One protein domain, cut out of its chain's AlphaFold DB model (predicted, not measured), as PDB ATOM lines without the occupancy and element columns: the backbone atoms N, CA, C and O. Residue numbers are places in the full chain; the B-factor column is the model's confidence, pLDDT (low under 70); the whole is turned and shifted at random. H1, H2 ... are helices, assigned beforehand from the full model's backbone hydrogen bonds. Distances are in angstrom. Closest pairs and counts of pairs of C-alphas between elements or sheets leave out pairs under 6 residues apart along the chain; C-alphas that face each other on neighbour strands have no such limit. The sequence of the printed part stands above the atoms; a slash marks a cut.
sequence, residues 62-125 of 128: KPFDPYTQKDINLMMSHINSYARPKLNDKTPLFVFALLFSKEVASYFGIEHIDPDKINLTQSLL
ATOM      1  N   LYS A  62       6.979  19.681  21.678       83.25
ATOM      2  CA  LYS A  62       5.727  19.085  22.153       83.25
ATOM      3  C   LYS A  62       5.218  19.845  23.383       83.25
ATOM      4  O   LYS A  62       6.026  20.120  24.274       83.25
ATOM      5  N   PRO A  63       3.921  20.192  23.444       86.12
ATOM      6  CA  PRO A  63       3.348  20.825  24.625       86.12
ATOM      7  C   PRO A  63       3.397  19.867  25.818       86.12
ATOM      8  O   PRO A  63       3.335  18.647  25.649       86.12
ATOM      9  N   PHE A  64       3.499  20.433  27.019       89.69
ATOM     10  CA  PHE A  64       3.413  19.673  28.268       89.69
ATOM     11  C   PHE A  64       1.967  19.504  28.753       89.69
ATOM     12  O   PHE A  64       1.731  18.673  29.620       89.69
ATOM     13  N   ASP A  65       1.008  20.219  28.159       89.75
ATOM     14  CA  ASP A  65      -0.426  20.181  28.478       89.75
ATOM     15  C   ASP A  65      -1.026  18.764  28.599       89.75
ATOM     16  O   ASP A  65      -1.873  18.557  29.469       89.75
ATOM     17  N   PRO A  66      -0.617  17.756  27.795       89.38
ATOM     18  CA  PRO A  66      -1.144  16.396  27.936       89.38
ATOM     19  C   PRO A  66      -0.641  15.650  29.181       89.38
ATOM     20  O   PRO A  66      -1.189  14.598  29.530       89.38
ATOM     21  N   TYR A  67       0.423  16.132  29.828       92.44
ATOM     22  CA  TYR A  67       1.009  15.487  30.996       92.44
ATOM     23  C   TYR A  67       0.295  15.922  32.273       92.44
ATOM     24  O   TYR A  67       0.133  17.095  32.591       92.44
ATOM     25  N   THR A  68      -0.099  14.925  33.046       94.62
ATOM     26  CA  THR A  68      -0.637  15.071  34.393       94.62
ATOM     27  C   THR A  68       0.500  15.153  35.406       94.62
ATOM     28  O   THR A  68       1.608  14.679  35.150       94.62
ATOM     29  N   GLN A  69       0.207  15.634  36.616       94.88
ATOM     30  CA  GLN A  69       1.176  15.607  37.717       94.88
ATOM     31  C   GLN A  69       1.741  14.198  37.965       94.88
ATOM     32  O   GLN A  69       2.919  14.054  38.277       94.88
ATOM     33  N   LYS A  70       0.933  13.146  37.767       94.69
ATOM     34  CA  LYS A  70       1.382  11.753  37.893       94.69
ATOM     35  C   LYS A  70       2.464  11.400  36.868       94.69
ATOM     36  O   LYS A  70       3.423  10.721  37.218       94.69
ATOM     37  N   ASP A  71       2.335  11.877  35.632       95.25
ATOM     38  CA  ASP A  71       3.337  11.640  34.584       95.25
ATOM     39  C   ASP A  71       4.634  12.389  34.890       95.25
ATOM     40  O   ASP A  71       5.723  11.841  34.724       95.25
ATOM     41  N   ILE A  72       4.523  13.625  35.388       95.44
ATOM     42  CA  ILE A  72       5.683  14.422  35.797       95.44
ATOM     43  C   ILE A  72       6.397  13.761  36.978       95.44
ATOM     44  O   ILE A  72       7.614  13.598  36.938       95.44
ATOM     45  N   ASN A  73       5.659  13.306  37.991       96.19
ATOM     46  CA  ASN A  73       6.225  12.585  39.131       96.19
ATOM     47  C   ASN A  73       6.931  11.299  38.689       96.19
ATOM     48  O   ASN A  73       8.054  11.033  39.122       96.19
ATOM     49  N   LEU A  74       6.318  10.533  37.779       96.69
ATOM     50  CA  LEU A  74       6.921   9.331  37.206       96.69
ATOM     51  C   LEU A  74       8.231   9.670  36.480       96.69
ATOM     52  O   LEU A  74       9.278   9.105  36.796       96.69
ATOM     53  N   MET A  75       8.203  10.642  35.567       96.75
ATOM     54  CA  MET A  75       9.388  11.115  34.848       96.75
ATOM     55  C   MET A  75      10.510  11.528  35.808       96.75
ATOM     56  O   MET A  75      11.648  11.076  35.670       96.75
ATOM     57  N   MET A  76      10.196  12.345  36.815       96.69
ATOM     58  CA  MET A  76      11.182  12.822  37.784       96.69
ATOM     59  C   MET A  76      11.699  11.706  38.700       96.69
ATOM     60  O   MET A  76      12.867  11.749  39.085       96.69
ATOM     61  N   SER A  77      10.895  10.682  38.997       96.75
ATOM     62  CA  SER A  77      11.324   9.486  39.741       96.75
ATOM     63  C   SER A  77      12.383   8.695  38.974       96.75
ATOM     64  O   SER A  77      13.431   8.363  39.532       96.75
ATOM     65  N   HIS A  78      12.185   8.490  37.669       97.75
ATOM     66  CA  HIS A  78      13.188   7.856  36.809       97.75
ATOM     67  C   HIS A  78      14.469   8.695  36.692       97.75
ATOM     68  O   HIS A  78      15.570   8.164  36.846       97.75
ATOM     69  N   ILE A  79      14.349  10.010  36.481       97.06
ATOM     70  CA  ILE A  79      15.508  10.912  36.355       97.06
ATOM     71  C   ILE A  79      16.314  10.985  37.660       97.06
ATOM     72  O   ILE A  79      17.547  10.963  37.628       97.06
ATOM     73  N   ASN A  80      15.643  11.080  38.809       96.75
ATOM     74  CA  ASN A  80      16.303  11.234  40.108       96.75
ATOM     75  C   ASN A  80      16.769   9.910  40.724       96.75
ATOM     76  O   ASN A  80      17.542   9.940  41.682       96.75
ATOM     77  N   SER A  81      16.373   8.772  40.149       97.12
ATOM     78  CA  SER A  81      16.914   7.446  40.477       97.12
ATOM     79  C   SER A  81      18.107   7.053  39.599       97.12
ATOM     80  O   SER A  81      18.790   6.077  39.888       97.12
ATOM     81  N   TYR A  82      18.416   7.825  38.555       97.19
ATOM     82  CA  TYR A  82      19.583   7.576  37.713       97.19
ATOM     83  C   TYR A  82      20.880   8.024  38.403       97.19
ATOM     84  O   TYR A  82      21.023   9.189  38.789       97.19
ATOM     85  N   ALA A  83      21.830   7.098  38.557       96.44
ATOM     86  CA  ALA A  83      23.140   7.369  39.146       96.44
ATOM     87  C   ALA A  83      23.963   8.318  38.263       96.44
ATOM     88  O   ALA A  83      23.934   8.229  37.035       96.44
ATOM     89  N   ARG A  84      24.697   9.245  38.889       94.19
ATOM     90  CA  ARG A  84      25.477  10.259  38.168       94.19
ATOM     91  C   ARG A  84      26.941  10.218  38.605       94.19
ATOM     92  O   ARG A  84      27.185  10.366  39.803       94.19
ATOM     93  N   PRO A  85      27.910  10.179  37.670       92.88
ATOM     94  CA  PRO A  85      29.333  10.241  38.014       92.88
ATOM     95  C   PRO A  85      29.696  11.459  38.872       92.88
ATOM     96  O   PRO A  85      30.428  11.342  39.848       92.88
ATOM     97  N   LYS A  86      29.086  12.623  38.596       91.44
ATOM     98  CA  LYS A  86      29.298  13.856  39.381       91.44
ATOM     99  C   LYS A  86      28.838  13.774  40.844       91.44
ATOM    100  O   LYS A  86      29.167  14.650  41.633       91.44
ATOM    101  N   LEU A  87      28.049  12.758  41.191       93.12
ATOM    102  CA  LEU A  87      27.559  12.493  42.542       93.12
ATOM    103  C   LEU A  87      28.229  11.245  43.144       93.12
ATOM    104  O   LEU A  87      27.618  10.578  43.975       93.12
ATOM    105  N   ASN A  88      29.452  10.899  42.721       95.06
ATOM    106  CA  ASN A  88      30.153   9.671  43.129       95.06
ATOM    107  C   ASN A  88      29.302   8.412  42.885       95.06
ATOM    108  O   ASN A  88      29.117   7.583  43.780       95.06
ATOM    109  N   ASP A  89      28.703   8.339  41.693       95.31
ATOM    110  CA  ASP A  89      27.805   7.263  41.253       95.31
ATOM    111  C   ASP A  89      26.591   7.041  42.170       95.31
ATOM    112  O   ASP A  89      25.977   5.973  42.195       95.31
ATOM    113  N   LYS A  90      26.201   8.075  42.921       96.88
ATOM    114  CA  LYS A  90      24.938   8.112  43.658       96.88
ATOM    115  C   LYS A  90      23.840   8.759  42.827       96.88
ATOM    116  O   LYS A  90      24.081   9.510  41.878       96.88
ATOM    117  N   THR A  91      22.605   8.449  43.196       96.69
ATOM    118  CA  THR A  91      21.417   9.035  42.579       96.69
ATOM    119  C   THR A  91      21.126  10.401  43.212       96.69
ATOM    120  O   THR A  91      21.397  10.591  44.405       96.69
ATOM    121  N   PRO A  92      20.566  11.369  42.464       95.94
ATOM    122  CA  PRO A  92      20.083  12.623  43.040       95.94
ATOM    123  C   PRO A  92      19.150  12.408  44.234       95.94
ATOM    124  O   PRO A  92      19.305  13.082  45.248       95.94
ATOM    125  N   LEU A  93      18.242  11.429  44.148       96.19
ATOM    126  CA  LEU A  93      17.324  11.084  45.231       96.19
ATOM    127  C   LEU A  93      18.070  10.619  46.491       96.19
ATOM    128  O   LEU A  93      17.719  11.030  47.594       96.19
ATOM    129  N   PHE A  94      19.119   9.803  46.344       95.94
ATOM    130  CA  PHE A  94      19.937   9.355  47.473       95.94
ATOM    131  C   PHE A  94      20.642  10.530  48.157       95.94
ATOM    132  O   PHE A  94      20.572  10.663  49.377       95.94
ATOM    133  N   VAL A  95      21.300  11.394  47.376       96.00
ATOM    134  CA  VAL A  95      22.013  12.566  47.911       96.00
ATOM    135  C   VAL A  95      21.036  13.530  48.582       96.00
ATOM    136  O   VAL A  95      21.304  14.012  49.681       96.00
ATOM    137  N   PHE A  96      19.874  13.763  47.974       94.69
ATOM    138  CA  PHE A  96      18.824  14.594  48.553       94.69
ATOM    139  C   PHE A  96      18.321  14.030  49.888       94.69
ATOM    140  O   PHE A  96      18.266  14.754  50.879       94.69
ATOM    141  N   ALA A  97      18.017  12.731  49.948       93.62
ATOM    142  CA  ALA A  97      17.542  12.087  51.169       93.62
ATOM    143  C   ALA A  97      18.592  12.084  52.291       93.62
ATOM    144  O   ALA A  97      18.224  12.138  53.463       93.62
ATOM    145  N   LEU A  98      19.884  12.044  51.952       93.94
ATOM    146  CA  LEU A  98      20.970  12.175  52.926       93.94
ATOM    147  C   LEU A  98      21.012  13.576  53.555       93.94
ATOM    148  O   LEU A  98      21.294  13.702  54.743       93.94
ATOM    149  N   LEU A  99      20.724  14.617  52.768       92.81
ATOM    150  CA  LEU A  99      20.755  16.010  53.219       92.81
ATOM    151  C   LEU A  99      19.471  16.436  53.943       92.81
ATOM    152  O   LEU A  99      19.547  17.152  54.938       92.81
ATOM    153  N   PHE A 100      18.305  16.012  53.449       91.00
ATOM    154  CA  PHE A 100      16.998  16.552  53.853       91.00
ATOM    155  C   PHE A 100      16.026  15.510  54.421       91.00
ATOM    156  O   PHE A 100      14.924  15.884  54.804       91.00
ATOM    157  N   SER A 101      16.425  14.236  54.528       88.56
ATOM    158  CA  SER A 101      15.594  13.060  54.853       88.56
ATOM    159  C   SER A 101      14.740  12.513  53.699       88.56
ATOM    160  O   SER A 101      14.409  13.198  52.731       88.56
ATOM    161  N   LYS A 102      14.358  11.234  53.824       85.94
ATOM    162  CA  LYS A 102      13.444  10.554  52.891       85.94
ATOM    163  C   LYS A 102      12.012  11.084  52.972       85.94
ATOM    164  O   LYS A 102      11.318  11.092  51.963       85.94
ATOM    165  N   GLU A 103      11.583  11.526  54.151       89.44
ATOM    166  CA  GLU A 103      10.250  12.096  54.353       89.44
ATOM    167  C   GLU A 103      10.074  13.349  53.492       89.44
ATOM    168  O   GLU A 103       9.099  13.454  52.754       89.44
ATOM    169  N   VAL A 104      11.079  14.230  53.463       89.50
ATOM    170  CA  VAL A 104      11.028  15.436  52.627       89.50
ATOM    171  C   VAL A 104      10.947  15.102  51.136       89.50
ATOM    172  O   VAL A 104      10.216  15.760  50.400       89.50
ATOM    173  N   ALA A 105      11.644  14.056  50.681       86.19
ATOM    174  CA  ALA A 105      11.574  13.612  49.288       86.19
ATOM    175  C   ALA A 105      10.157  13.150  48.893       86.19
ATOM    176  O   ALA A 105       9.731  13.374  47.760       86.19
ATOM    177  N   SER A 106       9.410  12.564  49.837       88.31
ATOM    178  CA  SER A 106       8.053  12.064  49.587       88.31
ATOM    179  C   SER A 106       7.049  13.176  49.259       88.31
ATOM    180  O   SER A 106       6.160  12.963  48.437       88.31
ATOM    181  N   TYR A 107       7.236  14.391  49.794       91.88
ATOM    182  CA  TYR A 107       6.375  15.539  49.473       91.88
ATOM    183  C   TYR A 107       6.473  15.980  48.007       91.88
ATOM    184  O   TYR A 107       5.547  16.602  47.495       91.88
ATOM    185  N   PHE A 108       7.562  15.638  47.312       90.62
ATOM    186  CA  PHE A 108       7.716  15.902  45.878       90.62
ATOM    187  C   PHE A 108       7.073  14.829  44.990       90.62
ATOM    188  O   PHE A 108       7.118  14.949  43.768       90.62
ATOM    189  N   GLY A 109       6.508  13.765  45.575       92.94
ATOM    190  CA  GLY A 109       5.976  12.629  44.823       92.94
ATOM    191  C   GLY A 109       7.048  11.870  44.034       92.94
ATOM    192  O   GLY A 109       6.732  11.260  43.015       92.94
ATOM    193  N   ILE A 110       8.311  11.956  44.467       92.56
ATOM    194  CA  ILE A 110       9.445  11.276  43.838       92.56
ATOM    195  C   ILE A 110       9.670   9.948  44.552       92.56
ATOM    196  O   ILE A 110       9.916   9.909  45.758       92.56
ATOM    197  N   GLU A 111       9.653   8.868  43.783       92.88
ATOM    198  CA  GLU A 111       9.872   7.512  44.271       92.88
ATOM    199  C   GLU A 111      11.194   6.940  43.749       92.88
ATOM    200  O   GLU A 111      11.727   7.353  42.714       92.88
ATOM    201  N   HIS A 112      11.744   5.979  44.490       95.25
ATOM    202  CA  HIS A 112      12.933   5.256  44.061       95.25
ATOM    203  C   HIS A 112      12.575   4.236  42.978       95.25
ATOM    204  O   HIS A 112      11.707   3.389  43.183       95.25
ATOM    205  N   ILE A 113      13.307   4.272  41.866       97.44
ATOM    206  CA  ILE A 113      13.234   3.288  40.787       97.44
ATOM    207  C   ILE A 113      14.509   2.451  40.794       97.44
ATOM    208  O   ILE A 113      15.612   2.997  40.749       97.44
ATOM    209  N   ASP A 114      14.357   1.127  40.821       97.44
ATOM    210  CA  ASP A 114      15.499   0.214  40.754       97.44
ATOM    211  C   ASP A 114      16.279   0.408  39.437       97.44
ATOM    212  O   ASP A 114      15.655   0.650  38.398       97.44
ATOM    213  N   PRO A 115      17.623   0.299  39.439       96.81
ATOM    214  CA  PRO A 115      18.453   0.623  38.275       96.81
ATOM    215  C   PRO A 115      18.066  -0.086  36.970       96.81
ATOM    216  O   PRO A 115      18.156   0.509  35.898       96.81
ATOM    217  N   ASP A 116      17.609  -1.333  37.055       97.06
ATOM    218  CA  ASP A 116      17.157  -2.166  35.934       97.06
ATOM    219  C   ASP A 116      15.807  -1.723  35.344       97.06
ATOM    220  O   ASP A 116      15.497  -2.038  34.197       97.06
ATOM    221  N   LYS A 117      15.018  -0.957  36.104       97.25
ATOM    222  CA  LYS A 117      13.699  -0.447  35.702       97.25
ATOM    223  C   LYS A 117      13.747   0.993  35.200       97.25
ATOM    224  O   LYS A 117      12.719   1.545  34.807       97.25
ATOM    225  N   ILE A 118      14.912   1.641  35.228       97.69
ATOM    226  CA  ILE A 118      15.039   3.033  34.804       97.69
ATOM    227  C   ILE A 118      14.820   3.150  33.291       97.69
ATOM    228  O   ILE A 118      15.573   2.599  32.493       97.69
ATOM    229  N   ASN A 119      13.832   3.954  32.891       97.44
ATOM    230  CA  ASN A 119      13.588   4.325  31.505       97.44
ATOM    231  C   ASN A 119      13.729   5.845  31.345       97.44
ATOM    232  O   ASN A 119      12.946   6.610  31.897       97.44
ATOM    233  N   LEU A 120      14.735   6.278  30.582       96.50
ATOM    234  CA  LEU A 120      14.997   7.694  30.285       96.50
ATOM    235  C   LEU A 120      14.659   8.057  28.837       96.50
ATOM    236  O   LEU A 120      15.248   8.978  28.277       96.50
ATOM    237  N   THR A 121      13.764   7.305  28.204       95.75
ATOM    238  CA  THR A 121      13.370   7.505  26.807       95.75
ATOM    239  C   THR A 121      11.915   7.948  26.711       95.75
ATOM    240  O   THR A 121      11.153   7.857  27.675       95.75
ATOM    241  N   GLN A 122      11.501   8.385  25.522       93.44
ATOM    242  CA  GLN A 122      10.117   8.787  25.245       93.44
ATOM    243  C   GLN A 122       9.092   7.686  25.551       93.44
ATOM    244  O   GLN A 122       7.938   7.998  25.834       93.44
ATOM    245  N   SER A 123       9.506   6.411  25.535       94.44
ATOM    246  CA  SER A 123       8.596   5.292  25.793       94.44
ATOM    247  C   SER A 123       8.019   5.285  27.208       94.44
ATOM    248  O   SER A 123       6.983   4.667  27.433       94.44
ATOM    249  N   LEU A 124       8.654   5.999  28.148       95.38
ATOM    250  CA  LEU A 124       8.187   6.101  29.527       95.38
ATOM    251  C   LEU A 124       6.770   6.684  29.616       95.38
ATOM    252  O   LEU A 124       5.965   6.218  30.415       95.38
ATOM    253  N   LEU A 125       6.479   7.702  28.802       91.75
ATOM    254  CA  LEU A 125       5.211   8.436  28.841       91.75
ATOM    255  C   LEU A 125       4.344   8.206  27.597       91.75
ATOM    256  O   LEU A 125       3.250   8.754  27.502       91.75
TER     257      LEU A 125
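AT A GLANCE: This is residues 62 to 125 of the 128 residues of the protein "Integrase catalytic domain-containing protein" of Massilimicrobiota sp. An142 (UniProt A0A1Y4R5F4). Two helices, H1 and H2, meet near their ends in a corner, H1 along one limb and H2 along the other, and the short H3 turns on from the far end of H2, the three together bending round like a horseshoe. From H3 a long tail without a named element, residues 107 to 125, folds back across H1 and ends on the other side of it from H3. The printed part has 64 residues with three named helices, in the order H1, H2, H3, and no named strand. The class is all helix, though under half of the residues, 27 of 64, are in named elements. The whole is only just compact, close to loose, with a radius of gyration of the C-alphas of 12.4 A and spans of 34 by 24 by 18 A.

IN THESE COORDINATES: H1, residues 69 to 81, begins at C-alpha 69 (1.176, 15.607, 37.717) and measures 17.9 A from first to last C-alpha. H2, residues 92 to 100, measures 11.9 A and begins at C-alpha 92 (20.083, 12.623, 43.040). H3, residues 102 to 106, measures 6.5 A and ends at C-alpha 106 (8.053, 12.064, 49.587).

HOW THE PARTS SIT: H1 touches H2 with residues 80 to 81 alone, the closest C-alphas being those of Asn 80 and Pro 92, 5.0 A apart. Their lines stand about perpendicular, at 89 degrees. H2 touches H3, with the C-alphas of Ala 97 and Ala 105 closest at 6.4 A. H1 and H3 are apart. In H1, H2 and H3 every O i to N i+4 pair is within hydrogen-bond range.

THE WHOLE: The C-alphas of Asp 65 and Asn 88, the two farthest apart, are 35.5 A from each other. The printed part has no cut. The link from H1 to H2 is short, with 10 residues, and that from H2 to H3 is tight, with 1 residue. The mean pLDDT of the printed part is 93.9, and no printed residue is under 70.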